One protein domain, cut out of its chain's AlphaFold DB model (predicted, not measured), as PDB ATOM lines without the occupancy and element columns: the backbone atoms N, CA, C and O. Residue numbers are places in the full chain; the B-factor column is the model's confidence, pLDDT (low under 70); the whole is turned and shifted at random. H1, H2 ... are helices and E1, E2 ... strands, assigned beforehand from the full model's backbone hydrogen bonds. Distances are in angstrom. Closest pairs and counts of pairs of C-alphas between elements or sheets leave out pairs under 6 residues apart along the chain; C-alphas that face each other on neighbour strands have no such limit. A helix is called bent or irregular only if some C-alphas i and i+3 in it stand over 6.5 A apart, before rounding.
ATOM      1  N   LYS A 978     135.263 144.525  82.390       62.12
ATOM      2  CA  LYS A 978     135.681 145.583  81.448       62.12
ATOM      3  C   LYS A 978     135.075 146.934  81.835       62.12
ATOM      4  O   LYS A 978     133.868 147.013  82.053       62.12
ATOM      5  N   ILE A 979     135.894 147.990  81.857       60.53
ATOM      6  CA  ILE A 979     135.454 149.375  82.113       60.53
ATOM      7  C   ILE A 979     135.598 150.220  80.855       60.53
ATOM      8  O   ILE A 979     136.632 150.157  80.194       60.53
ATOM      9  N   TYR A 980     134.601 151.045  80.554       66.06
ATOM     10  CA  TYR A 980     134.680 152.060  79.503       66.06
ATOM     11  C   TYR A 980     133.599 153.130  79.694       66.06
ATOM     12  O   TYR A 980     132.641 152.933  80.449       66.06
ATOM     13  N   TYR A 981     133.748 154.265  79.011       69.94
ATOM     14  CA  TYR A 981     132.693 155.273  78.921       69.94
ATOM     15  C   TYR A 981     131.778 154.977  77.747       69.94
ATOM     16  O   TYR A 981     132.224 154.554  76.679       69.94
ATOM     17  N   GLN A 982     130.490 155.216  77.936       71.69
ATOM     18  CA  GLN A 982     129.523 155.111  76.861       71.69
ATOM     19  C   GLN A 982     128.442 156.165  77.050       71.69
ATOM     20  O   GLN A 982     128.058 156.470  78.180       71.69
ATOM     21  N   ASP A 983     127.934 156.705  75.941       72.62
ATOM     22  CA  ASP A 983     126.749 157.561  75.959       72.62
ATOM     23  C   ASP A 983     125.629 156.906  76.782       72.62
ATOM     24  O   ASP A 983     125.345 155.713  76.637       72.62
ATOM     25  N   ARG A 984     124.991 157.692  77.649       68.56
ATOM     26  CA  ARG A 984     124.001 157.214  78.619       68.56
ATOM     27  C   ARG A 984     122.843 156.450  77.980       68.56
ATOM     28  O   ARG A 984     122.315 155.536  78.611       68.56
ATOM     29  N   ASN A 985     122.431 156.806  76.765       64.12
ATOM     30  CA  ASN A 985     121.352 156.110  76.070       64.12
ATOM     31  C   ASN A 985     121.846 154.800  75.443       64.12
ATOM     32  O   ASN A 985     121.131 153.801  75.500       64.12
ATOM     33  N   LYS A 986     123.086 154.766  74.936       63.81
ATOM     34  CA  LYS A 986     123.722 153.538  74.420       63.81
ATOM     35  C   LYS A 986     124.067 152.540  75.534       63.81
ATOM     36  O   LYS A 986     123.850 151.344  75.373       63.81
ATOM     37  N   ALA A 987     124.518 153.018  76.694       65.19
ATOM     38  CA  ALA A 987     124.888 152.192  77.846       65.19
ATOM     39  C   ALA A 987     123.728 151.344  78.397       65.19
ATOM     40  O   ALA A 987     123.958 150.276  78.968       65.19
ATOM     41  N   ARG A 988     122.485 151.792  78.179       62.50
ATOM     42  CA  ARG A 988     121.249 151.099  78.572       62.50
ATOM     43  C   ARG A 988     120.923 149.877  77.708       62.50
ATOM     44  O   ARG A 988     120.129 149.042  78.132       62.50
ATOM     45  N   ASN A 989     121.537 149.744  76.528       61.31
ATOM     46  CA  ASN A 989     121.350 148.616  75.618       61.31
ATOM     47  C   ASN A 989     122.626 147.771  75.535       61.31
ATOM     48  O   ASN A 989     123.554 148.072  74.791       61.31
ATOM     49  N   MET A 990     122.651 146.646  76.245       56.94
ATOM     50  CA  MET A 990     123.783 145.711  76.232       56.94
ATOM     51  C   MET A 990     123.905 144.878  74.934       56.94
ATOM     52  O   MET A 990     124.716 143.959  74.861       56.94
ATOM     53  N   GLN A 991     123.063 145.139  73.926       52.28
ATOM     54  CA  GLN A 991     122.821 144.223  72.807       52.28
ATOM     55  C   GLN A 991     123.485 144.553  71.469       52.28
ATOM     56  O   GLN A 991     123.325 143.766  70.542       52.28
ATOM     57  N   THR A1008     113.950 150.087  80.796       52.19
ATOM     58  CA  THR A1008     114.235 150.650  82.127       52.19
ATOM     59  C   THR A1008     115.118 149.707  82.952       52.19
ATOM     60  O   THR A1008     114.866 148.507  82.936       52.19
ATOM     61  N   HIS A1009     116.098 150.228  83.705       63.91
ATOM     62  CA  HIS A1009     116.899 149.448  84.667       63.91
ATOM     63  C   HIS A1009     116.018 148.653  85.641       63.91
ATOM     64  O   HIS A1009     115.007 149.182  86.115       63.91
ATOM     65  N   ASP A1010     116.421 147.418  85.957       68.19
ATOM     66  CA  ASP A1010     115.640 146.521  86.815       68.19
ATOM     67  C   ASP A1010     115.693 147.016  88.287       68.19
ATOM     68  O   ASP A1010     114.655 147.189  88.942       68.19
ATOM     69  N   VAL A1011     116.903 147.337  88.780       79.62
ATOM     70  CA  VAL A1011     117.208 147.826  90.146       79.62
ATOM     71  C   VAL A1011     118.378 148.826  90.113       79.62
ATOM     72  O   VAL A1011     119.221 148.781  89.218       79.62
ATOM     73  N   ALA A1012     118.449 149.739  91.083       82.75
ATOM     74  CA  ALA A1012     119.536 150.697  91.263       82.75
ATOM     75  C   ALA A1012     119.863 150.946  92.749       82.75
ATOM     76  O   ALA A1012     118.999 150.826  93.619       82.75
ATOM     77  N   ILE A1013     121.099 151.355  93.036       82.25
ATOM     78  CA  ILE A1013     121.550 151.808  94.359       82.25
ATOM     79  C   ILE A1013     121.752 153.328  94.304       82.25
ATOM     80  O   ILE A1013     122.492 153.825  93.449       82.25
ATOM     81  N   GLU A1014     121.099 154.082  95.193       79.44
ATOM     82  CA  GLU A1014     121.395 155.515  95.340       79.44
ATOM     83  C   GLU A1014     122.774 155.680  95.979       79.44
ATOM     84  O   GLU A1014     123.035 155.159  97.066       79.44
ATOM     85  N   SER A1015     123.655 156.416  95.302       70.00
ATOM     86  CA  SER A1015     125.046 156.544  95.711       70.00
ATOM     87  C   SER A1015     125.292 157.875  96.414       70.00
ATOM     88  O   SER A1015     125.069 158.955  95.854       70.00
ATOM     89  N   LYS A1016     125.819 157.813  97.639       62.75
ATOM     90  CA  LYS A1016     126.128 158.986  98.478       62.75
ATOM     91  C   LYS A1016     127.642 159.199  98.606       62.75
ATOM     92  O   LYS A1016     128.415 158.256  98.464       62.75
ATOM     93  N   GLY A1017     128.092 160.440  98.812       59.53
ATOM     94  CA  GLY A1017     129.521 160.792  98.947       59.53
ATOM     95  C   GLY A1017     130.052 161.693  97.825       59.53
ATOM     96  O   GLY A1017     129.267 162.363  97.175       59.53
ATOM     97  N   SER A1018     131.370 161.744  97.590       59.28
ATOM     98  CA  SER A1018     131.956 162.505  96.464       59.28
ATOM     99  C   SER A1018     132.124 161.642  95.204       59.28
ATOM    100  O   SER A1018     132.500 160.471  95.301       59.28
ATOM    101  N   ASN A1019     131.893 162.229  94.022       62.41
ATOM    102  CA  ASN A1019     132.245 161.630  92.727       62.41
ATOM    103  C   ASN A1019     133.759 161.546  92.497       62.41
ATOM    104  O   ASN A1019     134.206 160.715  91.709       62.41
ATOM    105  N   ASP A1020     134.546 162.350  93.216       57.50
ATOM    106  CA  ASP A1020     135.995 162.453  93.033       57.50
ATOM    107  C   ASP A1020     136.702 161.118  93.247       57.50
ATOM    108  O   ASP A1020     137.694 160.841  92.586       57.50
ATOM    109  N   ALA A1021     136.194 160.270  94.145       55.41
ATOM    110  CA  ALA A1021     136.777 158.955  94.397       55.41
ATOM    111  C   ALA A1021     136.623 158.029  93.182       55.41
ATOM    112  O   ALA A1021     137.558 157.326  92.819       55.41
ATOM    113  N   VAL A1022     135.465 158.057  92.514       56.72
ATOM    114  CA  VAL A1022     135.233 157.282  91.287       56.72
ATOM    115  C   VAL A1022     136.020 157.905  90.130       56.72
ATOM    116  O   VAL A1022     136.750 157.192  89.451       56.72
ATOM    117  N   TYR A1023     135.981 159.232  89.961       63.25
ATOM    118  CA  TYR A1023     136.686 159.934  88.878       63.25
ATOM    119  C   TYR A1023     138.208 159.845  88.964       63.25
ATOM    120  O   TYR A1023     138.857 159.695  87.938       63.25
ATOM    121  N   LYS A1024     138.793 159.869  90.166       54.22
ATOM    122  CA  LYS A1024     140.232 159.615  90.350       54.22
ATOM    123  C   LYS A1024     140.641 158.226  89.861       54.22
ATOM    124  O   LYS A1024     141.790 158.024  89.498       54.22
ATOM    125  N   ARG A1025     139.712 157.267  89.881       55.94
ATOM    126  CA  ARG A1025     139.990 155.850  89.641       55.94
ATOM    127  C   ARG A1025     139.671 155.387  88.220       55.94
ATOM    128  O   ARG A1025     140.387 154.540  87.701       55.94
ATOM    129  N   VAL A1026     138.614 155.917  87.604       55.38
ATOM    130  CA  VAL A1026     138.186 155.544  86.240       55.38
ATOM    131  C   VAL A1026     138.161 156.714  85.270       55.38
ATOM    132  O   VAL A1026     137.795 156.494  84.128       55.38
ATOM    133  N   GLY A1027     138.530 157.925  85.705       55.06
ATOM    134  CA  GLY A1027     138.419 159.190  84.972       55.06
ATOM    135  C   GLY A1027     136.997 159.779  84.967       55.06
ATOM    136  O   GLY A1027     136.021 159.118  85.332       55.06
ATOM    137  N   LYS A1028     136.889 161.068  84.623       65.12
ATOM    138  CA  LYS A1028     135.620 161.810  84.617       65.12
ATOM    139  C   LYS A1028     134.905 161.585  83.273       65.12
ATOM    140  O   LYS A1028     135.482 161.955  82.253       65.12
ATOM    141  N   PRO A1029     133.677 161.032  83.253       69.06
ATOM    142  CA  PRO A1029     132.926 160.862  82.013       69.06
ATOM    143  C   PRO A1029     132.526 162.228  81.431       69.06
ATOM    144  O   PRO A1029     132.355 163.204  82.174       69.06
ATOM    145  N   GLY A1030     132.354 162.301  80.109       65.25
ATOM    146  CA  GLY A1030     131.793 163.473  79.441       65.25
ATOM    147  C   GLY A1030     130.354 163.790  79.889       65.25
ATOM    148  O   GLY A1030     129.706 162.968  80.540       65.25
ATOM    149  N   PRO A1031     129.803 164.969  79.529       61.28
ATOM    150  CA  PRO A1031     128.511 165.458  80.036       61.28
ATOM    151  C   PRO A1031     127.321 164.500  79.844       61.28
ATOM    152  O   PRO A1031     126.382 164.529  80.637       61.28
ATOM    153  N   ASN A1032     127.379 163.644  78.817       65.06
ATOM    154  CA  ASN A1032     126.341 162.664  78.474       65.06
ATOM    155  C   ASN A1032     126.813 161.205  78.585       65.06
ATOM    156  O   ASN A1032     126.092 160.289  78.189       65.06
ATOM    157  N   GLU A1033     128.007 160.969  79.124       69.75
ATOM    158  CA  GLU A1033     128.581 159.634  79.253       69.75
ATOM    159  C   GLU A1033     128.359 159.063  80.656       69.75
ATOM    160  O   GLU A1033     128.287 159.776  81.658       69.75
ATOM    161  N   VAL A1034     128.251 157.740  80.731       72.12
ATOM    162  CA  VAL A1034     128.233 156.982  81.983       72.12
ATOM    163  C   VAL A1034     129.417 156.031  82.014       72.12
ATOM    164  O   VAL A1034     129.929 155.612  80.973       72.12
ATOM    165  N   ILE A1035     129.840 155.663  83.219       72.12
ATOM    166  CA  ILE A1035     130.892 154.663  83.396       72.12
ATOM    167  C   ILE A1035     130.227 153.286  83.394       72.12
ATOM    168  O   ILE A1035     129.368 153.023  84.239       72.12
ATOM    169  N   CYS A1036     130.618 152.426  82.456       72.38
ATOM    170  CA  CYS A1036     130.115 151.061  82.330       72.38
ATOM    171  C   CYS A1036     131.097 150.067  82.952       72.38
ATOM    172  O   CYS A1036     132.299 150.161  82.713       72.38
ATOM    173  N   PHE A1037     130.571 149.100  83.702       73.00
ATOM    174  CA  PHE A1037     131.294 147.949  84.236       73.00
ATOM    175  C   PHE A1037     130.634 146.678  83.692       73.00
ATOM    176  O   PHE A1037     129.560 146.293  84.157       73.00
ATOM    177  N   ASP A1038     131.263 146.047  82.702       67.06
ATOM    178  CA  ASP A1038     130.760 144.839  82.046       67.06
ATOM    179  C   ASP A1038     131.448 143.596  82.603       67.06
ATOM    180  O   ASP A1038     132.665 143.459  82.509       67.06
ATOM    181  N   ILE A1039     130.664 142.659  83.127       66.44
ATOM    182  CA  ILE A1039     131.111 141.317  83.507       66.44
ATOM    183  C   ILE A1039     130.849 140.408  82.309       66.44
ATOM    184  O   ILE A1039     129.719 140.370  81.825       66.44
ATOM    185  N   THR A1040     131.862 139.699  81.807       62.19
ATOM    186  CA  THR A1040     131.682 138.684  80.754       62.19
ATOM    187  C   THR A1040     132.266 137.357  81.206       62.19
ATOM    188  O   THR A1040     133.477 137.251  81.373       62.19
ATOM    189  N   ASP A1041     131.417 136.339  81.323       59.69
ATOM    190  CA  ASP A1041     131.841 134.970  81.604       59.69
ATOM    191  C   ASP A1041     131.520 134.045  80.436       59.69
ATOM    192  O   ASP A1041     130.394 134.023  79.939       59.69
ATOM    193  N   LYS A1042     132.507 133.235  80.041       58.12
ATOM    194  CA  LYS A1042     132.319 132.133  79.095       58.12
ATOM    195  C   LYS A1042     131.787 130.925  79.854       58.12
ATOM    196  O   LYS A1042     132.519 130.318  80.631       58.12
ATOM    197  N   VAL A1043     130.527 130.575  79.634       57.31
ATOM    198  CA  VAL A1043     129.906 129.366  80.192       57.31
ATOM    199  C   VAL A1043     129.613 128.379  79.079       57.31
ATOM    200  O   VAL A1043     129.298 128.776  77.969       57.31
ATOM    201  N   THR A1044     129.680 127.086  79.358       54.69
ATOM    202  CA  THR A1044     129.347 126.064  78.364       54.69
ATOM    203  C   THR A1044     127.889 125.645  78.546       54.69
ATOM    204  O   THR A1044     127.529 125.111  79.595       54.69
ATOM    205  N   GLY A1045     127.036 125.939  77.565       57.34
ATOM    206  CA  GLY A1045     125.649 125.468  77.527       57.34
ATOM    207  C   GLY A1045     125.552 124.099  76.851       57.34
ATOM    208  O   GLY A1045     126.372 123.794  75.990       57.34
ATOM    209  N   ARG A1046     124.550 123.286  77.211       57.78
ATOM    210  CA  ARG A1046     124.226 122.021  76.525       57.78
ATOM    211  C   ARG A1046     123.133 122.255  75.485       57.78
ATOM    212  O   ARG A1046     122.024 122.642  75.837       57.78
ATOM    213  N   PHE A1047     123.432 121.980  74.223       61.72
ATOM    214  CA  PHE A1047     122.601 122.253  73.052       61.72
ATOM    215  C   PHE A1047     122.147 120.956  72.418       61.72
ATOM    216  O   PHE A1047     122.981 120.109  72.142       61.72
ATOM    217  N   ARG A1048     120.866 120.828  72.073       58.44
ATOM    218  CA  ARG A1048     120.418 119.785  71.146       58.44
ATOM    219  C   ARG A1048     120.690 120.267  69.721       58.44
ATOM    220  O   ARG A1048     120.018 121.177  69.252       58.44
ATOM    221  N   VAL A1049     121.696 119.708  69.054       56.66
ATOM    222  CA  VAL A1049     122.115 120.142  67.701       56.66
ATOM    223  C   VAL A1049     121.476 119.265  66.607       56.66
ATOM    224  O   VAL A1049     121.528 119.596  65.427       56.66
ATOM    225  N   GLY A1050     120.818 118.172  67.007       58.72
ATOM    226  CA  GLY A1050     120.072 117.235  66.161       58.72
ATOM    227  C   GLY A1050     119.610 116.000  66.955       58.72
ATOM    228  O   GLY A1050     119.772 115.964  68.172       58.72
ATOM    229  N   GLY A1051     119.037 114.990  66.290       56.41
ATOM    230  CA  GLY A1051     118.603 113.709  66.891       56.41
ATOM    231  C   GLY A1051     117.101 113.612  67.208       56.41
ATOM    232  O   GLY A1051     116.443 114.623  67.448       56.41
ATOM    233  N   THR A1052     116.551 112.392  67.190       55.44
ATOM    234  CA  THR A1052     115.130 112.092  67.478       55.44
ATOM    235  C   THR A1052     114.812 112.248  68.968       55.44
ATOM    236  O   THR A1052     115.723 112.299  69.793       55.44
ATOM    237  N   ASP A1053     113.529 112.362  69.334       57.31
ATOM    238  CA  ASP A1053     113.065 112.543  70.730       57.31
ATOM    239  C   ASP A1053     113.512 111.454  71.705       57.31
ATOM    240  O   ASP A1053     113.702 111.748  72.884       57.31
ATOM    241  N   ASP A1054     113.848 110.273  71.194       57.84
ATOM    242  CA  ASP A1054     114.369 109.167  71.996       57.84
ATOM    243  C   ASP A1054     115.913 109.178  72.132       57.84
ATOM    244  O   ASP A1054     116.461 108.441  72.952       57.84
ATOM    245  N   ALA A1055     116.630 110.011  71.358       48.03
ATOM    246  CA  ALA A1055     118.095 110.143  71.378       48.03
ATOM    247  C   ALA A1055     118.585 111.532  70.880       48.03
ATOM    248  O   ALA A1055     119.056 111.665  69.744       48.03
ATOM    249  N   PRO A1056     118.481 112.597  71.701       56.41
ATOM    250  CA  PRO A1056     118.999 113.925  71.361       56.41
ATOM    251  C   PRO A1056     120.540 113.948  71.245       56.41
ATOM    252  O   PRO A1056     121.233 113.543  72.176       56.41
ATOM    253  N   ASP A1057     121.080 114.488  70.144       58.50
ATOM    254  CA  ASP A1057     122.504 114.837  70.000       58.50
ATOM    255  C   ASP A1057     122.768 116.137  70.769       58.50
ATOM    256  O   ASP A1057     122.403 117.230  70.319       58.50
ATOM    257  N   ILE A1058     123.337 116.001  71.969       65.81
ATOM    258  CA  ILE A1058     123.605 117.109  72.886       65.81
ATOM    259  C   ILE A1058     125.080 117.515  72.782       65.81
ATOM    260  O   ILE A1058     125.961 116.712  73.086       65.81
ATOM    261  N   ARG A1059     125.364 118.770  72.416       62.97
ATOM    262  CA  ARG A1059     126.717 119.343  72.360       62.97
ATOM    263  C   ARG A1059     126.898 120.481  73.341       62.97
ATOM    264  O   ARG A1059     125.989 121.263  73.579       62.97
ATOM    265  N   ASP A1060     128.111 120.605  73.840       59.66
ATOM    266  CA  ASP A1060     128.538 121.687  74.711       59.66
ATOM    267  C   ASP A1060     129.030 122.875  73.850       59.66
ATOM    268  O   ASP A1060     130.034 122.738  73.150       59.66
ATOM    269  N   ILE A1061     128.338 124.028  73.857       60.12
ATOM    270  CA  ILE A1061     128.776 125.251  73.137       60.12
ATOM    271  C   ILE A1061     129.076 126.368  74.151       60.12
ATOM    272  O   ILE A1061     128.282 126.606  75.065       60.12
ATOM    273  N   PRO A1062     130.212 127.073  74.019       54.28
ATOM    274  CA  PRO A1062     130.512 128.233  74.847       54.28
ATOM    275  C   PRO A1062     129.581 129.415  74.520       54.28
ATOM    276  O   PRO A1062     129.475 129.844  73.374       54.28
ATOM    277  N   LEU A1063     128.939 129.956  75.551       57.69
ATOM    278  CA  LEU A1063     128.085 131.138  75.568       57.69
ATOM    279  C   LEU A1063     128.739 132.229  76.426       57.69
ATOM    280  O   LEU A1063     129.213 131.955  77.528       57.69
ATOM    281  N   ASP A1064     128.713 133.475  75.955       58.09
ATOM    282  CA  ASP A1064     129.118 134.634  76.755       58.09
ATOM    283  C   ASP A1064     127.914 135.147  77.562       58.09
ATOM    284  O   ASP A1064     126.993 135.745  77.001       58.09
ATOM    285  N   VAL A1065     127.918 134.965  78.886       61.47
ATOM    286  CA  VAL A1065     126.927 135.594  79.776       61.47
ATOM    287  C   VAL A1065     127.460 136.949  80.214       61.47
ATOM    288  O   VAL A1065     128.539 137.036  80.803       61.47
ATOM    289  N   LYS A1066     126.697 138.009  79.926       63.44
ATOM    290  CA  LYS A1066     127.090 139.391  80.213       63.44
ATOM    291  C   LYS A1066     126.163 140.035  81.249       63.44
ATOM    292  O   LYS A1066     124.945 140.002  81.090       63.44
ATOM    293  N   GLY A1067     126.743 140.634  82.290       67.62
ATOM    294  CA  GLY A1067     126.065 141.531  83.246       67.62
ATOM    295  C   GLY A1067     126.682 142.936  83.213       67.62
ATOM    296  O   GLY A1067     127.868 143.056  82.906       67.62
ATOM    297  N   ARG A1068     125.901 144.002  83.455       75.25
ATOM    298  CA  ARG A1068     126.394 145.397  83.409       75.25
ATOM    299  C   ARG A1068     125.935 146.183  84.612       75.25
ATOM    300  O   ARG A1068     124.766 146.149  84.992       75.25
ATOM    301  N   ILE A1069     126.857 146.969  85.139       77.31
ATOM    302  CA  ILE A1069     126.578 148.011  86.115       77.31
ATOM    303  C   ILE A1069     126.986 149.347  85.498       77.31
ATOM    304  O   ILE A1069     128.069 149.459  84.928       77.31
ATOM    305  N   THR A1070     126.135 150.364  85.601       78.12
ATOM    306  CA  THR A1070     126.426 151.722  85.126       78.12
ATOM    307  C   THR A1070     126.429 152.708  86.285       78.12
ATOM    308  O   THR A1070     125.466 152.808  87.044       78.12
ATOM    309  N   TYR A1071     127.512 153.473  86.427       77.50
ATOM    310  CA  TYR A1071     127.562 154.588  87.370       77.50
ATOM    311  C   TYR A1071     127.148 155.879  86.671       77.50
ATOM    312  O   TYR A1071     127.821 156.343  85.747       77.50
ATOM    313  N   VAL A1072     126.048 156.464  87.138       73.88
ATOM    314  CA  VAL A1072     125.530 157.736  86.638       73.88
ATOM    315  C   VAL A1072     125.832 158.834  87.654       73.88
ATOM    316  O   VAL A1072     125.185 158.865  88.708       73.88
ATOM    317  N   PRO A1073     126.770 159.748  87.367       69.19
ATOM    318  CA  PRO A1073     127.009 160.895  88.232       69.19
ATOM    319  C   PRO A1073     125.864 161.915  88.147       69.19
ATOM    320  O   PRO A1073     125.226 162.071  87.105       69.19
ATOM    321  N   THR A1074     125.585 162.622  89.243       64.69
ATOM    322  CA  THR A1074     124.645 163.755  89.245       64.69
ATOM    323  C   THR A1074     125.272 165.001  88.604       64.69
ATOM    324  O   THR A1074     126.448 165.294  88.810       64.69
ATOM    325  N   SER A1075     124.482 165.742  87.818       47.09
ATOM    326  CA  SER A1075     124.911 166.924  87.049       47.09
ATOM    327  C   SER A1075     124.776 168.268  87.786       47.09
ATOM    328  O   SER A1075     125.077 169.302  87.198       47.09
ATOM    329  N   ALA A1076     124.351 168.290  89.055       42.75
ATOM    330  CA  ALA A1076     124.128 169.532  89.805       42.75
ATOM    331  C   ALA A1076     125.220 169.782  90.869       42.75
ATOM    332  O   ALA A1076     125.539 168.860  91.625       42.75
ATOM    333  N   PRO A1077     125.765 171.011  90.991       39.72
ATOM    334  CA  PRO A1077     126.554 171.407  92.152       39.72
ATOM    335  C   PRO A1077     125.616 171.530  93.360       39.72
ATOM    336  O   PRO A1077     124.631 172.263  93.308       39.72
ATOM    337  N   SER A1078     125.887 170.806  94.444       42.62
ATOM    338  CA  SER A1078     125.038 170.839  95.640       42.62
ATOM    339  C   SER A1078     125.862 171.091  96.901       42.62
ATOM    340  O   SER A1078     126.795 170.339  97.193       42.62
ATOM    341  N   HIS A1088     126.899 166.539 106.079       45.22
ATOM    342  CA  HIS A1088     125.994 165.745 105.255       45.22
ATOM    343  C   HIS A1088     126.017 166.274 103.811       45.22
ATOM    344  O   HIS A1088     125.584 167.393 103.533       45.22
ATOM    345  N   LYS A1089     126.551 165.481 102.870       50.91
ATOM    346  CA  LYS A1089     126.595 165.827 101.435       50.91
ATOM    347  C   LYS A1089     125.444 165.148 100.661       50.91
ATOM    348  O   LYS A1089     125.206 163.962 100.902       50.91
ATOM    349  N   PRO A1090     124.751 165.839  99.731       51.56
ATOM    350  CA  PRO A1090     123.699 165.243  98.895       51.56
ATOM    351  C   PRO A1090     124.206 164.149  97.931       51.56
ATOM    352  O   PRO A1090     125.408 163.993  97.721       51.56
ATOM    353  N   ASN A1091     123.272 163.385  97.342       55.47
ATOM    354  CA  ASN A1091     123.513 162.235  96.451       55.47
ATOM    355  C   ASN A1091     124.510 162.550  95.308       55.47
ATOM    356  O   ASN A1091     124.251 163.409  94.463       55.47
ATOM    357  N   ALA A1092     125.612 161.796  95.222       57.41
ATOM    358  CA  ALA A1092     126.639 161.980  94.185       57.41
ATOM    359  C   ALA A1092     126.319 161.286  92.854       57.41
ATOM    360  O   ALA A1092     126.965 161.544  91.840       57.41
ATOM    361  N   GLY A1093     125.344 160.384  92.841       71.62
ATOM    362  CA  GLY A1093     124.997 159.625  91.650       71.62
ATOM    363  C   GLY A1093     124.098 158.444  91.969       71.62
ATOM    364  O   GLY A1093     123.582 158.312  93.080       71.62
ATOM    365  N   ARG A1094     123.932 157.552  90.997       77.94
ATOM    366  CA  ARG A1094     123.259 156.262  91.180       77.94
ATOM    367  C   ARG A1094     123.980 155.160  90.420       77.94
ATOM    368  O   ARG A1094     124.476 155.394  89.319       77.94
ATOM    369  N   ILE A1095     124.020 153.976  91.016       80.38
ATOM    370  CA  ILE A1095     124.502 152.749  90.385       80.38
ATOM    371  C   ILE A1095     123.282 152.049  89.804       80.38
ATOM    372  O   ILE A1095     122.430 151.564  90.543       80.38
ATOM    373  N   GLU A1096     123.166 152.039  88.489       82.12
ATOM    374  CA  GLU A1096     122.110 151.344  87.765       82.12
ATOM    375  C   GLU A1096     122.585 149.921  87.429       82.12
ATOM    376  O   GLU A1096     123.712 149.731  86.972       82.12
ATOM    377  N   ILE A1097     121.751 148.911  87.690       81.31
ATOM    378  CA  ILE A1097     122.121 147.499  87.525       81.31
ATOM    379  C   ILE A1097     121.271 146.884  86.414       81.31
ATOM    380  O   ILE A1097     120.038 146.946  86.443       81.31
ATOM    381  N   VAL A1098     121.941 146.262  85.446       78.19
ATOM    382  CA  VAL A1098     121.327 145.442  84.400       78.19
ATOM    383  C   VAL A1098     121.735 143.999  84.655       78.19
ATOM    384  O   VAL A1098     122.874 143.596  84.392       78.19
ATOM    385  N   PHE A1099     120.801 143.222  85.202       77.44
ATOM    386  CA  PHE A1099     121.044 141.811  85.466       77.44
ATOM    387  C   PHE A1099     121.106 141.014  84.156       77.44
ATOM    388  O   PHE A1099     120.411 141.362  83.195       77.44
ATOM    389  N   PRO A1100     121.891 139.924  84.115       72.31
ATOM    390  CA  PRO A1100     121.903 139.017  82.977       72.31
ATOM    391  C   PRO A1100     120.483 138.537  82.644       72.31
ATOM    392  O   PRO A1100     119.711 138.173  83.538       72.31
ATOM    393  N   LYS A1101     120.134 138.539  81.353       66.12
ATOM    394  CA  LYS A1101     118.868 138.000  80.835       66.12
ATOM    395  C   LYS A1101     119.176 136.821  79.925       66.12
ATOM    396  O   LYS A1101     120.037 136.925  79.057       66.12
ATOM    397  N   ASP A1102     118.451 135.727  80.115       61.53
ATOM    398  CA  ASP A1102     118.460 134.596  79.194       61.53
ATOM    399  C   ASP A1102     117.462 134.885  78.067       61.53
ATOM    400  O   ASP A1102     116.252 134.768  78.260       61.53
ATOM    401  N   LYS A1103     117.949 135.390  76.930       51.78
ATOM    402  CA  LYS A1103     117.078 135.775  75.807       51.78
ATOM    403  C   LYS A1103     116.619 134.585  74.974       51.78
ATOM    404  O   LYS A1103     115.544 134.663  74.388       51.78
ATOM    405  N   ASP A1104     117.404 133.514  74.970       53.22
ATOM    406  CA  ASP A1104     117.170 132.346  74.125       53.22
ATOM    407  C   ASP A1104     116.606 131.153  74.930       53.22
ATOM    408  O   ASP A1104     116.165 130.164  74.356       53.22
ATOM    409  N   GLY A1105     116.536 131.259  76.266       54.16
ATOM    410  CA  GLY A1105     115.983 130.223  77.149       54.16
ATOM    411  C   GLY A1105     116.937 129.040  77.351       54.16
ATOM    412  O   GLY A1105     116.497 127.902  77.519       54.16
ATOM    413  N   HIS A1106     118.243 129.285  77.249       57.56
ATOM    414  CA  HIS A1106     119.280 128.255  77.170       57.56
ATOM    415  C   HIS A1106     120.227 128.236  78.376       57.56
ATOM    416  O   HIS A1106     121.084 127.354  78.475       57.56
ATOM    417  N   LEU A1107     120.082 129.172  79.318       61.28
ATOM    418  CA  LEU A1107     120.836 129.181  80.566       61.28
ATOM    419  C   LEU A1107     120.047 128.441  81.646       61.28
ATOM    420  O   LEU A1107     118.867 128.698  81.876       61.28
ATOM    421  N   SER A1108     120.705 127.532  82.372       66.06
ATOM    422  CA  SER A1108     120.037 126.888  83.505       66.06
ATOM    423  C   SER A1108     119.657 127.936  84.570       66.06
ATOM    424  O   SER A1108     120.444 128.858  84.823       66.06
ATOM    425  N   PRO A1109     118.510 127.793  85.265       68.19
ATOM    426  CA  PRO A1109     118.102 128.728  86.318       68.19
ATOM    427  C   PRO A1109     119.183 128.946  87.386       68.19
ATOM    428  O   PRO A1109     119.392 130.065  87.846       68.19
ATOM    429  N   LYS A1110     119.940 127.889  87.712       70.19
ATOM    430  CA  LYS A1110     121.054 127.928  88.668       70.19
ATOM    431  C   LYS A1110     122.244 128.760  88.169       70.19
ATOM    432  O   LYS A1110     122.869 129.457  88.961       70.19
ATOM    433  N   MET A1111     122.544 128.716  86.869       69.94
ATOM    434  CA  MET A1111     123.591 129.547  86.257       69.94
ATOM    435  C   MET A1111     123.191 131.021  86.228       69.94
ATOM    436  O   MET A1111     124.006 131.887  86.537       69.94
ATOM    437  N   LEU A1112     121.930 131.312  85.898       73.31
ATOM    438  CA  LEU A1112     121.421 132.681  85.909       73.31
ATOM    439  C   LEU A1112     121.394 133.250  87.335       73.31
ATOM    440  O   LEU A1112     121.741 134.410  87.543       73.31
ATOM    441  N   GLU A1113     121.029 132.430  88.320       80.62
ATOM    442  CA  GLU A1113     121.104 132.770  89.742       80.62
ATOM    443  C   GLU A1113     122.542 133.069  90.184       80.62
ATOM    444  O   GLU A1113     122.777 134.119  90.775       80.62
ATOM    445  N   ASP A1114     123.510 132.211  89.844       74.50
ATOM    446  CA  ASP A1114     124.934 132.441  90.126       74.50
ATOM    447  C   ASP A1114     125.422 133.780  89.547       74.50
ATOM    448  O   ASP A1114     126.098 134.545  90.228       74.50
ATOM    449  N   LYS A1115     125.017 134.117  88.320       75.31
ATOM    450  CA  LYS A1115     125.431 135.372  87.674       75.31
ATOM    451  C   LYS A1115     124.707 136.599  88.225       75.31
ATOM    452  O   LYS A1115     125.280 137.691  88.260       75.31
ATOM    453  N   ASN A1116     123.472 136.437  88.703       82.50
ATOM    454  CA  ASN A1116     122.781 137.487  89.452       82.50
ATOM    455  C   ASN A1116     123.487 137.769  90.787       82.50
ATOM    456  O   ASN A1116     123.596 138.933  91.166       82.50
ATOM    457  N   ILE A1117     124.005 136.738  91.466       82.00
ATOM    458  CA  ILE A1117     124.825 136.897  92.679       82.00
ATOM    459  C   ILE A1117     126.089 137.698  92.353       82.00
ATOM    460  O   ILE A1117     126.318 138.727  92.984       82.00
ATOM    461  N   ASP A1118     126.852 137.296  91.330       75.12
ATOM    462  CA  ASP A1118     128.093 137.980  90.929       75.12
ATOM    463  C   ASP A1118     127.849 139.466  90.602       75.12
ATOM    464  O   ASP A1118     128.559 140.357  91.078       75.12
ATOM    465  N   THR A1119     126.782 139.750  89.847       79.06
ATOM    466  CA  THR A1119     126.401 141.118  89.455       79.06
ATOM    467  C   THR A1119     125.975 141.958  90.666       79.06
ATOM    468  O   THR A1119     126.363 143.119  90.787       79.06
ATOM    469  N   ALA A1120     125.203 141.384  91.596       82.75
ATOM    470  CA  ALA A1120     124.769 142.079  92.806       82.75
ATOM    471  C   ALA A1120     125.932 142.355  93.771       82.75
ATOM    472  O   ALA A1120     126.028 143.460  94.308       82.75
ATOM    473  N   MET A1121     126.841 141.390  93.951       82.12
ATOM    474  CA  MET A1121     128.042 141.554  94.775       82.12
ATOM    475  C   MET A1121     128.924 142.687  94.243       82.12
ATOM    476  O   MET A1121     129.306 143.575  95.008       82.12
ATOM    477  N   LEU A1122     129.168 142.734  92.928       76.50
ATOM    478  CA  LEU A1122     129.959 143.803  92.314       76.50
ATOM    479  C   LEU A1122     129.309 145.187  92.494       76.50
ATOM    480  O   LEU A1122     129.998 146.153  92.822       76.50
ATOM    481  N   ALA A1123     127.986 145.291  92.334       80.00
ATOM    482  CA  ALA A1123     127.268 146.557  92.484       80.00
ATOM    483  C   ALA A1123     127.371 147.125  93.910       80.00
ATOM    484  O   ALA A1123     127.639 148.315  94.089       80.00
ATOM    485  N   VAL A1124     127.206 146.270  94.924       83.38
ATOM    486  CA  VAL A1124     127.337 146.663  96.335       83.38
ATOM    487  C   VAL A1124     128.787 147.011  96.678       83.38
ATOM    488  O   VAL A1124     129.034 148.005  97.358       83.38
ATOM    489  N   MET A1125     129.759 146.259  96.158       76.75
ATOM    490  CA  MET A1125     131.183 146.536  96.357       76.75
ATOM    491  C   MET A1125     131.579 147.938  95.879       76.75
ATOM    492  O   MET A1125     132.278 148.661  96.592       76.75
ATOM    493  N   VAL A1126     131.122 148.344  94.687       74.56
ATOM    494  CA  VAL A1126     131.409 149.674  94.122       74.56
ATOM    495  C   VAL A1126     130.885 150.787  95.037       74.56
ATOM    496  O   VAL A1126     131.607 151.753  95.298       74.56
ATOM    497  N   GLU A1127     129.677 150.635  95.589       78.88
ATOM    498  CA  GLU A1127     129.108 151.589  96.551       78.88
ATOM    499  C   GLU A1127     129.903 151.632  97.865       78.88
ATOM    500  O   GLU A1127     130.242 152.706  98.369       78.88
ATOM    501  N   LEU A1128     130.249 150.469  98.417       76.19
ATOM    502  CA  LEU A1128     130.981 150.363  99.677       76.19
ATOM    503  C   LEU A1128     132.389 150.964  99.601       76.19
ATOM    504  O   LEU A1128     132.820 151.674 100.512       76.19
ATOM    505  N   LEU A1129     133.099 150.750  98.494       67.62
ATOM    506  CA  LEU A1129     134.433 151.314  98.279       67.62
ATOM    507  C   LEU A1129     134.418 152.842  98.140       67.62
ATOM    508  O   LEU A1129     135.384 153.499  98.530       67.62
ATOM    509  N   LYS A1130     133.347 153.421  97.589       68.94
ATOM    510  CA  LYS A1130     133.175 154.880  97.514       68.94
ATOM    511  C   LYS A1130     132.962 155.496  98.900       68.94
ATOM    512  O   LYS A1130     133.453 156.590  99.192       68.94
ATOM    513  N   ARG A1131     132.238 154.784  99.758       69.81
ATOM    514  CA  ARG A1131     131.970 155.178 101.145       69.81
ATOM    515  C   ARG A1131     133.207 155.071 102.038       69.81
ATOM    516  O   ARG A1131     133.415 155.934 102.891       69.81
ATOM    517  N   LEU A1132     134.069 154.085 101.781       64.12
ATOM    518  CA  LEU A1132     135.333 153.907 102.496       64.12
ATOM    519  C   LEU A1132     136.278 155.104 102.363       64.12
ATOM    520  O   LEU A1132     136.778 155.562 103.382       64.12
ATOM    521  N   ASP A1133     136.501 155.660 101.168       56.22
ATOM    522  CA  ASP A1133     137.437 156.786 100.968       56.22
ATOM    523  C   ASP A1133     137.060 158.039 101.771       56.22
ATOM    524  O   ASP A1133     137.943 158.741 102.258       56.22
ATOM    525  N   ASN A1134     135.761 158.261 101.985       55.84
ATOM    526  CA  ASN A1134     135.217 159.420 102.693       55.84
ATOM    527  C   ASN A1134     135.008 159.188 104.205       55.84
ATOM    528  O   ASN A1134     134.364 160.012 104.846       55.84
ATOM    529  N   ASN A1135     135.514 158.082 104.770       60.44
ATOM    530  CA  ASN A1135     135.334 157.719 106.187       60.44
ATOM    531  C   ASN A1135     133.857 157.603 106.626       60.44
ATOM    532  O   ASN A1135     133.518 157.892 107.769       60.44
ATOM    533  N   ASN A1136     132.966 157.159 105.733       66.19
ATOM    534  CA  ASN A1136     131.527 157.117 106.012       66.19
ATOM    535  C   ASN A1136     130.896 155.754 105.652       66.19
ATOM    536  O   ASN A1136     130.169 155.659 104.657       66.19
ATOM    537  N   PRO A1137     131.196 154.670 106.398       73.19
ATOM    538  CA  PRO A1137     130.583 153.360 106.171       73.19
ATOM    539  C   PRO A1137     129.054 153.400 106.381       73.19
ATOM    540  O   PRO A1137     128.561 154.255 107.119       73.19
ATOM    541  N   PRO A1138     128.281 152.477 105.771       79.94
ATOM    542  CA  PRO A1138     126.828 152.443 105.935       79.94
ATOM    543  C   PRO A1138     126.403 152.385 107.406       79.94
ATOM    544  O   PRO A1138     126.855 151.520 108.162       79.94
ATOM    545  N   SER A1139     125.495 153.279 107.792       79.56
ATOM    546  CA  SER A1139     124.972 153.397 109.156       79.56
ATOM    547  C   SER A1139     123.459 153.598 109.151       79.56
ATOM    548  O   SER A1139     122.866 153.898 108.117       79.56
ATOM    549  N   LYS A1140     122.815 153.504 110.317       77.50
ATOM    550  CA  LYS A1140     121.376 153.774 110.453       77.50
ATOM    551  C   LYS A1140     120.987 155.204 110.045       77.50
ATOM    552  O   LYS A1140     119.909 155.409 109.493       77.50
ATOM    553  N   LYS A1141     121.861 156.190 110.302       69.12
ATOM    554  CA  LYS A1141     121.676 157.592 109.877       69.12
ATOM    555  C   LYS A1141     121.966 157.783 108.377       69.12
ATOM    556  O   LYS A1141     121.434 158.712 107.778       69.12
ATOM    557  N   ASP A1142     122.763 156.902 107.766       72.00
ATOM    558  CA  ASP A1142     123.122 156.967 106.347       72.00
ATOM    559  C   ASP A1142     123.113 155.587 105.644       72.00
ATOM    560  O   ASP A1142     124.173 155.022 105.340       72.00
ATOM    561  N   PRO A1143     121.919 155.017 105.383       83.50
ATOM    562  CA  PRO A1143     121.788 153.649 104.888       83.50
ATOM    563  C   PRO A1143     122.136 153.503 103.395       83.50
ATOM    564  O   PRO A1143     122.189 154.482 102.640       83.50
ATOM    565  N   ILE A1144     122.323 152.256 102.946       84.12
ATOM    566  CA  ILE A1144     122.288 151.906 101.518       84.12
ATOM    567  C   ILE A1144     120.831 151.891 101.062       84.12
ATOM    568  O   ILE A1144     120.020 151.154 101.620       84.12
ATOM    569  N   VAL A1145     120.498 152.690 100.045       85.25
ATOM    570  CA  VAL A1145     119.130 152.798  99.526       85.25
ATOM    571  C   VAL A1145     119.023 152.064  98.189       85.25
ATOM    572  O   VAL A1145     119.622 152.475  97.195       85.25
ATOM    573  N   ILE A1146     118.244 150.983  98.167       87.75
ATOM    574  CA  ILE A1146     117.923 150.187  96.978       87.75
ATOM    575  C   ILE A1146     116.617 150.723  96.383       87.75
ATOM    576  O   ILE A1146     115.610 150.847  97.076       87.75
ATOM    577  N   THR A1147     116.619 151.037  95.094       82.94
ATOM    578  CA  THR A1147     115.482 151.589  94.338       82.94
ATOM    579  C   THR A1147     115.292 150.799  93.045       82.94
ATOM    580  O   THR A1147     116.191 150.076  92.631       82.94
ATOM    581  N   GLY A1148     114.135 150.886  92.391       80.75
ATOM    582  CA  GLY A1148     113.880 150.112  91.173       80.75
ATOM    583  C   GLY A1148     112.440 149.642  91.053       80.75
ATOM    584  O   GLY A1148     111.576 150.070  91.818       80.75
ATOM    585  N   LYS A1149     112.195 148.771  90.071       77.38
ATOM    586  CA  LYS A1149     110.855 148.257  89.748       77.38
ATOM    587  C   LYS A1149     110.732 146.736  89.883       77.38
ATOM    588  O   LYS A1149     109.608 146.253  89.921       77.38
ATOM    589  N   ASP A1150     111.847 146.005  89.957       83.44
ATOM    590  CA  ASP A1150     111.857 144.540  90.038       83.44
ATOM    591  C   ASP A1150     112.128 144.051  91.481       83.44
ATOM    592  O   ASP A1150     113.266 144.142  91.963       83.44
ATOM    593  N   PRO A1151     111.105 143.536  92.196       82.44
ATOM    594  CA  PRO A1151     111.260 143.075  93.572       82.44
ATOM    595  C   PRO A1151     112.109 141.801  93.704       82.44
ATOM    596  O   PRO A1151     112.760 141.630  94.733       82.44
ATOM    597  N   GLU A1152     112.167 140.926  92.693       83.69
ATOM    598  CA  GLU A1152     112.985 139.703  92.744       83.69
ATOM    599  C   GLU A1152     114.469 140.033  92.593       83.69
ATOM    600  O   GLU A1152     115.312 139.529  93.334       83.69
ATOM    601  N   LYS A1153     114.807 140.954  91.689       86.88
ATOM    602  CA  LYS A1153     116.187 141.432  91.535       86.88
ATOM    603  C   LYS A1153     116.654 142.261  92.735       86.88
ATOM    604  O   LYS A1153     117.836 142.225  93.079       86.88
ATOM    605  N   ALA A1154     115.741 142.945  93.427       86.31
ATOM    606  CA  ALA A1154     116.055 143.686  94.647       86.31
ATOM    607  C   ALA A1154     116.509 142.771  95.800       86.31
ATOM    608  O   ALA A1154     117.386 143.169  96.574       86.31
ATOM    609  N   LYS A1155     115.998 141.530  95.871       88.56
ATOM    610  CA  LYS A1155     116.441 140.517  96.849       88.56
ATOM    611  C   LYS A1155     117.921 140.171  96.698       88.56
ATOM    612  O   LYS A1155     118.610 140.049  97.707       88.56
ATOM    613  N   PHE A1156     118.430 140.069  95.464       90.75
ATOM    614  CA  PHE A1156     119.851 139.799  95.206       90.75
ATOM    615  C   PHE A1156     120.751 140.932  95.712       90.75
ATOM    616  O   PHE A1156     121.758 140.666  96.363       90.75
ATOM    617  N   VAL A1157     120.379 142.194  95.467       89.56
ATOM    618  CA  VAL A1157     121.148 143.360  95.944       89.56
ATOM    619  C   VAL A1157     121.109 143.457  97.470       89.56
ATOM    620  O   VAL A1157     122.134 143.695  98.105       89.56
ATOM    621  N   TRP A1158     119.944 143.221  98.078       91.88
ATOM    622  CA  TRP A1158     119.807 143.202  99.533       91.88
ATOM    623  C   TRP A1158     120.636 142.083 100.179       91.88
ATOM    624  O   TRP A1158     121.380 142.341 101.122       91.88
ATOM    625  N   ALA A1159     120.575 140.861  99.644       88.81
ATOM    626  CA  ALA A1159     121.357 139.736 100.152       88.81
ATOM    627  C   ALA A1159     122.871 139.940  99.966       88.81
ATOM    628  O   ALA A1159     123.641 139.560 100.846       88.81
ATOM    629  N   ALA A1160     123.299 140.611  98.891       89.19
ATOM    630  CA  ALA A1160     124.693 141.015  98.708       89.19
ATOM    631  C   ALA A1160     125.162 141.998  99.799       89.19
ATOM    632  O   ALA A1160     126.244 141.827 100.357       89.19
ATOM    633  N   CYS A1161     124.340 142.983 100.184       88.38
ATOM    634  CA  CYS A1161     124.639 143.870 101.318       88.38
ATOM    635  C   CYS A1161     124.844 143.091 102.629       88.38
ATOM    636  O   CYS A1161     125.798 143.357 103.363       88.38
ATOM    637  N   ILE A1162     123.989 142.100 102.900       88.06
ATOM    638  CA  ILE A1162     124.129 141.217 104.067       88.06
ATOM    639  C   ILE A1162     125.422 140.389 103.986       88.06
ATOM    640  O   ILE A1162     126.130 140.280 104.986       88.06
ATOM    641  N   ALA A1163     125.781 139.876 102.804       85.56
ATOM    642  CA  ALA A1163     127.019 139.121 102.579       85.56
ATOM    643  C   ALA A1163     128.286 139.939 102.897       85.56
ATOM    644  O   ALA A1163     129.238 139.416 103.477       85.56
ATOM    645  N   TYR A1164     128.283 141.244 102.602       81.38
ATOM    646  CA  TYR A1164     129.362 142.167 102.981       81.38
ATOM    647  C   TYR A1164     129.379 142.542 104.476       81.38
ATOM    648  O   TYR A1164     130.253 143.293 104.913       81.38
ATOM    649  N   GLY A1165     128.454 142.009 105.282       79.69
ATOM    650  CA  GLY A1165     128.379 142.247 106.724       79.69
ATOM    651  C   GLY A1165     127.684 143.553 107.108       79.69
ATOM    652  O   GLY A1165     127.904 144.061 108.207       79.69
ATOM    653  N   ILE A1166     126.866 144.121 106.219       84.94
ATOM    654  CA  ILE A1166     126.083 145.322 106.514       84.94
ATOM    655  C   ILE A1166     124.885 144.931 107.377       84.94
ATOM    656  O   ILE A1166     124.143 144.007 107.043       84.94
ATOM    657  N   SER A1167     124.681 145.653 108.479       83.50
ATOM    658  CA  SER A1167     123.537 145.416 109.360       83.50
ATOM    659  C   SER A1167     122.213 145.648 108.609       83.50
ATOM    660  O   SER A1167     122.111 146.633 107.872       83.50
ATOM    661  N   PRO A1168     121.183 144.794 108.780       84.38
ATOM    662  CA  PRO A1168     119.910 144.941 108.073       84.38
ATOM    663  C   PRO A1168     119.232 146.306 108.247       84.38
ATOM    664  O   PRO A1168     118.588 146.790 107.322       84.38
ATOM    665  N   ASP A1169     119.401 146.952 109.403       82.25
ATOM    666  CA  ASP A1169     118.861 148.283 109.701       82.25
ATOM    667  C   ASP A1169     119.645 149.437 109.046       82.25
ATOM    668  O   ASP A1169     119.210 150.587 109.097       82.25
ATOM    669  N   HIS A1170     120.774 149.143 108.393       87.12
ATOM    670  CA  HIS A1170     121.549 150.079 107.572       87.12
ATOM    671  C   HIS A1170     121.214 149.950 106.072       87.12
ATOM    672  O   HIS A1170     121.905 150.527 105.227       87.12
ATOM    673  N   ILE A1171     120.172 149.191 105.716       87.19
ATOM    674  CA  ILE A1171     119.732 148.972 104.335       87.19
ATOM    675  C   ILE A1171     118.257 149.359 104.217       87.19
ATOM    676  O   ILE A1171     117.408 148.887 104.966       87.19
ATOM    677  N   VAL A1172     117.933 150.199 103.240       87.44
ATOM    678  CA  VAL A1172     116.567 150.647 102.955       87.44
ATOM    679  C   VAL A1172     116.198 150.225 101.539       87.44
ATOM    680  O   VAL A1172     116.856 150.618 100.583       87.44
ATOM    681  N   SER A1173     115.119 149.457 101.383       85.56
ATOM    682  CA  SER A1173     114.528 149.168 100.069       85.56
ATOM    683  C   SER A1173     113.336 150.086  99.818       85.56
ATOM    684  O   SER A1173     112.426 150.168 100.640       85.56
ATOM    685  N   ARG A1174     113.329 150.753  98.664       84.81
ATOM    686  CA  ARG A1174     112.207 151.528  98.113       84.81
ATOM    687  C   ARG A1174     111.659 150.889  96.831       84.81
ATOM    688  O   ARG A1174     111.104 151.584  95.985       84.81
ATOM    689  N   VAL A1175     111.857 149.583  96.656       83.62
ATOM    690  CA  VAL A1175     111.334 148.824  95.511       83.62
ATOM    691  C   VAL A1175     109.916 148.338  95.838       83.62
ATOM    692  O   VAL A1175     109.753 147.572  96.793       83.62
ATOM    693  N   PRO A1176     108.879 148.754  95.084       77.31
ATOM    694  CA  PRO A1176     107.516 148.276  95.301       77.31
ATOM    695  C   PRO A1176     107.444 146.744  95.224       77.31
ATOM    696  O   PRO A1176     107.941 146.145  94.276       77.31
ATOM    697  N   GLY A1177     106.838 146.105  96.227       78.31
ATOM    698  CA  GLY A1177     106.698 144.644  96.294       78.31
ATOM    699  C   GLY A1177     107.832 143.894  97.008       78.31
ATOM    700  O   GLY A1177     107.672 142.705  97.273       78.31
ATOM    701  N   PHE A1178     108.932 144.556  97.394       87.31
ATOM    702  CA  PHE A1178     109.989 143.949  98.215       87.31
ATOM    703  C   PHE A1178     110.179 144.694  99.545       87.31
ATOM    704  O   PHE A1178     110.670 145.825  99.575       87.31
ATOM    705  N   ASN A1179     109.829 144.032 100.654       83.12
ATOM    706  CA  ASN A1179     110.039 144.525 102.017       83.12
ATOM    707  C   ASN A1179     111.111 143.679 102.735       83.12
ATOM    708  O   ASN A1179     110.811 142.548 103.127       83.12
ATOM    709  N   PRO A1180     112.322 144.222 102.969       83.75
ATOM    710  CA  PRO A1180     113.401 143.537 103.680       83.75
ATOM    711  C   PRO A1180     113.030 142.993 105.059       83.75
ATOM    712  O   PRO A1180     113.610 142.007 105.498       83.75
ATOM    713  N   ASN A1181     112.048 143.589 105.744       81.62
ATOM    714  CA  ASN A1181     111.614 143.112 107.059       81.62
ATOM    715  C   ASN A1181     111.030 141.693 107.015       81.62
ATOM    716  O   ASN A1181     111.062 141.000 108.029       81.62
ATOM    717  N   ASN A1182     110.548 141.240 105.853       84.75
ATOM    718  CA  ASN A1182     110.046 139.877 105.670       84.75
ATOM    719  C   ASN A1182     111.174 138.828 105.664       84.75
ATOM    720  O   ASN A1182     110.911 137.649 105.878       84.75
ATOM    721  N   GLU A1183     112.425 139.248 105.457       86.00
ATOM    722  CA  GLU A1183     113.620 138.394 105.478       86.00
ATOM    723  C   GLU A1183     114.272 138.333 106.880       86.00
ATOM    724  O   GLU A1183     115.305 137.685 107.078       86.00
ATOM    725  N   LEU A1184     113.684 139.015 107.876       84.88
ATOM    726  CA  LEU A1184     114.214 139.162 109.234       84.88
ATOM    727  C   LEU A1184     113.294 138.515 110.283       84.88
ATOM    728  O   LEU A1184     112.072 138.552 110.187       84.88
ATOM    729  N   LYS A1185     113.880 137.975 111.358       81.12
ATOM    730  CA  LYS A1185     113.173 137.498 112.558       81.12
ATOM    731  C   LYS A1185     113.815 138.129 113.792       81.12
ATOM    732  O   LYS A1185     114.983 137.885 114.066       81.12
ATOM    733  N   LYS A1186     113.064 138.947 114.542       74.62
ATOM    734  CA  LYS A1186     113.577 139.733 115.692       74.62
ATOM    735  C   LYS A1186     114.801 140.612 115.348       74.62
ATOM    736  O   LYS A1186     115.719 140.731 116.148       74.62
ATOM    737  N   GLY A1187     114.819 141.209 114.154       68.06
ATOM    738  CA  GLY A1187     115.880 142.134 113.723       68.06
ATOM    739  C   GLY A1187     117.162 141.478 113.194       68.06
ATOM    740  O   GLY A1187     118.056 142.192 112.756       68.06
ATOM    741  N   VAL A1188     117.248 140.144 113.177       75.81
ATOM    742  CA  VAL A1188     118.352 139.388 112.562       75.81
ATOM    743  C   VAL A1188     117.863 138.583 111.359       75.81
ATOM    744  O   VAL A1188     116.673 138.289 111.245       75.81
ATOM    745  N   VAL A1189     118.776 138.235 110.453       84.00
ATOM    746  CA  VAL A1189     118.480 137.498 109.213       84.00
ATOM    747  C   VAL A1189     117.832 136.148 109.534       84.00
ATOM    748  O   VAL A1189     118.414 135.331 110.247       84.00
ATOM    749  N   ALA A1190     116.614 135.918 109.035       84.50
ATOM    750  CA  ALA A1190     115.848 134.709 109.334       84.50
ATOM    751  C   ALA A1190     116.485 133.463 108.693       84.50
ATOM    752  O   ALA A1190     117.075 133.535 107.616       84.50
ATOM    753  N   GLU A1191     116.339 132.293 109.321       79.38
ATOM    754  CA  GLU A1191     116.936 131.031 108.849       79.38
ATOM    755  C   GLU A1191     116.473 130.643 107.433       79.38
ATOM    756  O   GLU A1191     117.288 130.230 106.616       79.38
ATOM    757  N   GLY A1192     115.200 130.897 107.103       80.19
ATOM    758  CA  GLY A1192     114.631 130.704 105.762       80.19
ATOM    759  C   GLY A1192     114.763 131.898 104.808       80.19
ATOM    760  O   GLY A1192     114.073 131.920 103.794       80.19
ATOM    761  N   SER A1193     115.579 132.906 105.131       86.50
ATOM    762  CA  SER A1193     115.743 134.092 104.278       86.50
ATOM    763  C   SER A1193     116.431 133.778 102.948       86.50
ATOM    764  O   SER A1193     117.200 132.816 102.824       86.50
ATOM    765  N   PHE A1194     116.229 134.650 101.962       87.75
ATOM    766  CA  PHE A1194     116.885 134.579 100.656       87.75
ATOM    767  C   PHE A1194     118.421 134.556 100.772       87.75
ATOM    768  O   PHE A1194     119.093 133.803 100.071       87.75
ATOM    769  N   TYR A1195     118.999 135.308 101.716       88.38
ATOM    770  CA  TYR A1195     120.443 135.276 101.978       88.38
ATOM    771  C   TYR A1195     120.924 133.880 102.411       88.38
ATOM    772  O   TYR A1195     121.866 133.344 101.827       88.38
ATOM    773  N   ASN A1196     120.270 133.275 103.409       85.19
ATOM    774  CA  ASN A1196     120.690 131.982 103.958       85.19
ATOM    775  C   ASN A1196     120.480 130.820 102.977       85.19
ATOM    776  O   ASN A1196     121.213 129.835 103.041       85.19
ATOM    777  N   THR A1197     119.509 130.935 102.073       85.75
ATOM    778  CA  THR A1197     119.168 129.888 101.101       85.75
ATOM    779  C   THR A1197     119.955 129.997  99.792       85.75
ATOM    780  O   THR A1197     120.303 128.968  99.218       85.75
ATOM    781  N   VAL A1198     120.285 131.214  99.336       84.12
ATOM    782  CA  VAL A1198     120.889 131.456  98.009       84.12
ATOM    783  C   VAL A1198     122.350 131.920  98.077       84.12
ATOM    784  O   VAL A1198     123.175 131.442  97.295       84.12
ATOM    785  N   PHE A1199     122.699 132.820  99.004       87.19
ATOM    786  CA  PHE A1199     124.045 133.413  99.099       87.19
ATOM    787  C   PHE A1199     124.967 132.626 100.032       87.19
ATOM    788  O   PHE A1199     126.074 132.269  99.638       87.19
ATOM    789  N   LYS A1200     124.512 132.314 101.251       83.69
ATOM    790  CA  LYS A1200     125.320 131.638 102.281       83.69
ATOM    791  C   LYS A1200     125.925 130.294 101.828       83.69
ATOM    792  O   LYS A1200     127.097 130.070 102.106       83.69
ATOM    793  N   PRO A1201     125.230 129.421 101.067       84.69
ATOM    794  CA  PRO A1201     125.835 128.184 100.557       84.69
ATOM    795  C   PRO A1201     126.954 128.407  99.527       84.69
ATOM    796  O   PRO A1201     127.662 127.468  99.176       84.69
ATOM    797  N   LYS A1202     127.085 129.629  99.000       81.12
ATOM    798  CA  LYS A1202     128.048 130.020  97.963       81.12
ATOM    799  C   LYS A1202     129.062 131.042  98.483       81.12
ATOM    800  O   LYS A1202     129.749 131.659  97.673       81.12
ATOM    801  N   GLU A1203     129.165 131.209  99.803       74.75
ATOM    802  CA  GLU A1203     130.005 132.220 100.454       74.75
ATOM    803  C   GLU A1203     131.463 132.166  99.985       74.75
ATOM    804  O   GLU A1203     132.041 133.202  99.668       74.75
ATOM    805  N   ASP A1204     132.018 130.967  99.790       70.25
ATOM    806  CA  ASP A1204     133.384 130.779  99.285       70.25
ATOM    807  C   ASP A1204     133.631 131.414  97.904       70.25
ATOM    808  O   ASP A1204     134.754 131.829  97.624       70.25
ATOM    809  N   LYS A1205     132.603 131.561  97.050       66.81
ATOM    810  CA  LYS A1205     132.746 132.194  95.723       66.81
ATOM    811  C   LYS A1205     133.065 133.684  95.810       66.81
ATOM    812  O   LYS A1205     133.695 134.230  94.910       66.81
ATOM    813  N   PHE A1206     132.593 134.345  96.862       66.31
ATOM    814  CA  PHE A1206     132.734 135.788  97.043       66.31
ATOM    815  C   PHE A1206     133.466 136.168  98.332       66.31
ATOM    816  O   PHE A1206     133.623 137.352  98.630       66.31
ATOM    817  N   LYS A1207     133.967 135.171  99.065       67.00
ATOM    818  CA  LYS A1207     134.740 135.323 100.295       67.00
ATOM    819  C   LYS A1207     135.937 136.243 100.113       67.00
ATOM    820  O   LYS A1207     136.122 137.131 100.930       67.00
ATOM    821  N   THR A1208     136.668 136.133  99.005       59.59
ATOM    822  CA  THR A1208     137.783 137.044  98.692       59.59
ATOM    823  C   THR A1208     137.326 138.501  98.590       59.59
ATOM    824  O   THR A1208     137.968 139.375  99.160       59.59
ATOM    825  N   TYR A1209     136.179 138.779  97.954       61.66
ATOM    826  CA  TYR A1209     135.644 140.144  97.853       61.66
ATOM    827  C   TYR A1209     135.245 140.706  99.222       61.66
ATOM    828  O   TYR A1209     135.457 141.887  99.509       61.66
ATOM    829  N   VAL A1210     134.641 139.863 100.062       67.12
ATOM    830  CA  VAL A1210     134.192 140.220 101.411       67.12
ATOM    831  C   VAL A1210     135.382 140.407 102.356       67.12
ATOM    832  O   VAL A1210     135.408 141.385 103.102       67.12
ATOM    833  N   ASP A1211     136.369 139.516 102.307       66.88
ATOM    834  CA  ASP A1211     137.581 139.558 103.126       66.88
ATOM    835  C   ASP A1211     138.476 140.734 102.735       66.88
ATOM    836  O   ASP A1211     138.991 141.401 103.624       66.88
ATOM    837  N   ASP A1212     138.586 141.084 101.449       60.69
ATOM    838  CA  ASP A1212     139.325 142.275 101.011       60.69
ATOM    839  C   ASP A1212     138.631 143.572 101.453       60.69
ATOM    840  O   ASP A1212     139.287 144.511 101.911       60.69
ATOM    841  N   TYR A1213     137.294 143.638 101.379       64.75
ATOM    842  CA  TYR A1213     136.538 144.770 101.926       64.75
ATOM    843  C   TYR A1213     136.716 144.878 103.446       64.75
ATOM    844  O   TYR A1213     137.019 145.960 103.951       64.75
ATOM    845  N   LYS A1214     136.585 143.765 104.181       66.88
ATOM    846  CA  LYS A1214     136.793 143.719 105.636       66.88
ATOM    847  C   LYS A1214     138.229 144.061 106.016       66.88
ATOM    848  O   LYS A1214     138.413 144.809 106.970       66.88
ATOM    849  N   THR A1215     139.215 143.588 105.257       63.62
ATOM    850  CA  THR A1215     140.633 143.931 105.420       63.62
ATOM    851  C   THR A1215     140.835 145.422 105.223       63.62
ATOM    852  O   THR A1215     141.455 146.029 106.072       63.62
TER     853      THR A1215
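This is residues 978 to 991, 1008 to 1078 and 1088 to 1215 of the 1279 residues of the protein "Interaptin" of Legionella gratiana (UniProt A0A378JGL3). A twisted sheet of seven strands curls round the long helix H3, and its two longest strands, E3 and E4, form a hairpin that reaches out as an arm and makes much of the length. H4 crosses H3 at a steep tilt and packs over E2 and E6, and bent H6 packs on both, its arm H6a on H4 and its arm H6b on H3, away from the sheet; small H1 is on the face of the sheet opposite to H3. The printed part has 213 residues, six named helices and seven named strands in the order E1 H1 E2 H2 E3 E4 E5 H3 E6 H4 E7 H5 H6, class mixed. The sheet, E1 E3 E4 E5 E2 E6 E7, is mixed; the whole is compact, radius of gyration of the C-alphas 18.7 A, spanning 67 by 47 by 34 A.

E1, residues 978 to 983, begins at C-alpha 978 (135.681, 145.583, 81.448); H1 is 984 to 987, E2 1011 to 1015, H2 1020 to 1026. E3, 1033 to 1050, is 45.2 A long and bends by 59 degrees at residue 1044; E4, 1057 to 1073, is 49.7 A. E5 is 1093 to 1098; H3, 1109 to 1133, is 37.1 A; E6 is 1144 to 1148; H4, 1151 to 1163, is 18.6 A; E7 is 1171 to 1173, H5 1180 to 1183. H6, 1194 to 1215, assigned as one helix by its hydrogen bonds, is bent: C-alphas 1201 and 1204 are 8.1 A apart. Its arms H6a, 1194 to 1201, and H6b, 1204 to 1215, are irregular, with C-alphas 1197 and 1200 6.50 A and 1205 and 1208 7.6 A apart; H6b ends at C-alpha 1215 (140.633, 143.931, 105.420).

E6 and E7 are parallel, N 1146 to O 1172 2.8 A; the other neighbours are antiparallel, for instance the hairpin E3 and E4, N 1037 to O 1069 2.8 A. H1 is over E3, height over the sheet 8.2 A. H3 and H4 touch at a steep tilt of 56 degrees, C-alphas of Ala 1120 and Val 1157 closest at 5.0 A. H6b touches H3, Met 1121 to Phe 1206 closest C-alphas at 7.8 A; H6a touches H4, Ala 1159 to Tyr 1195 at 4.9 A. H2 and H5 only graze the sheet. O i to N i+4 pairs within hydrogen-bond range: H2 2 of 3, H3 20 of 21, H4 8 of 9, H6a 2 of 4, H6b 6 of 8; H1 and H5 are too short.

The farthest C-alphas, Asp 1054 and Ser 1078, are 66.9 A apart. Residues 992 to 1007 and 1079 to 1087 are not printed, with gaps of 14.2 A and 10.9 A. Of the links printed whole, none is long. Mean pLDDT of the printed part is 70.8; 105 residues are under 70, among them 1038 to 1067.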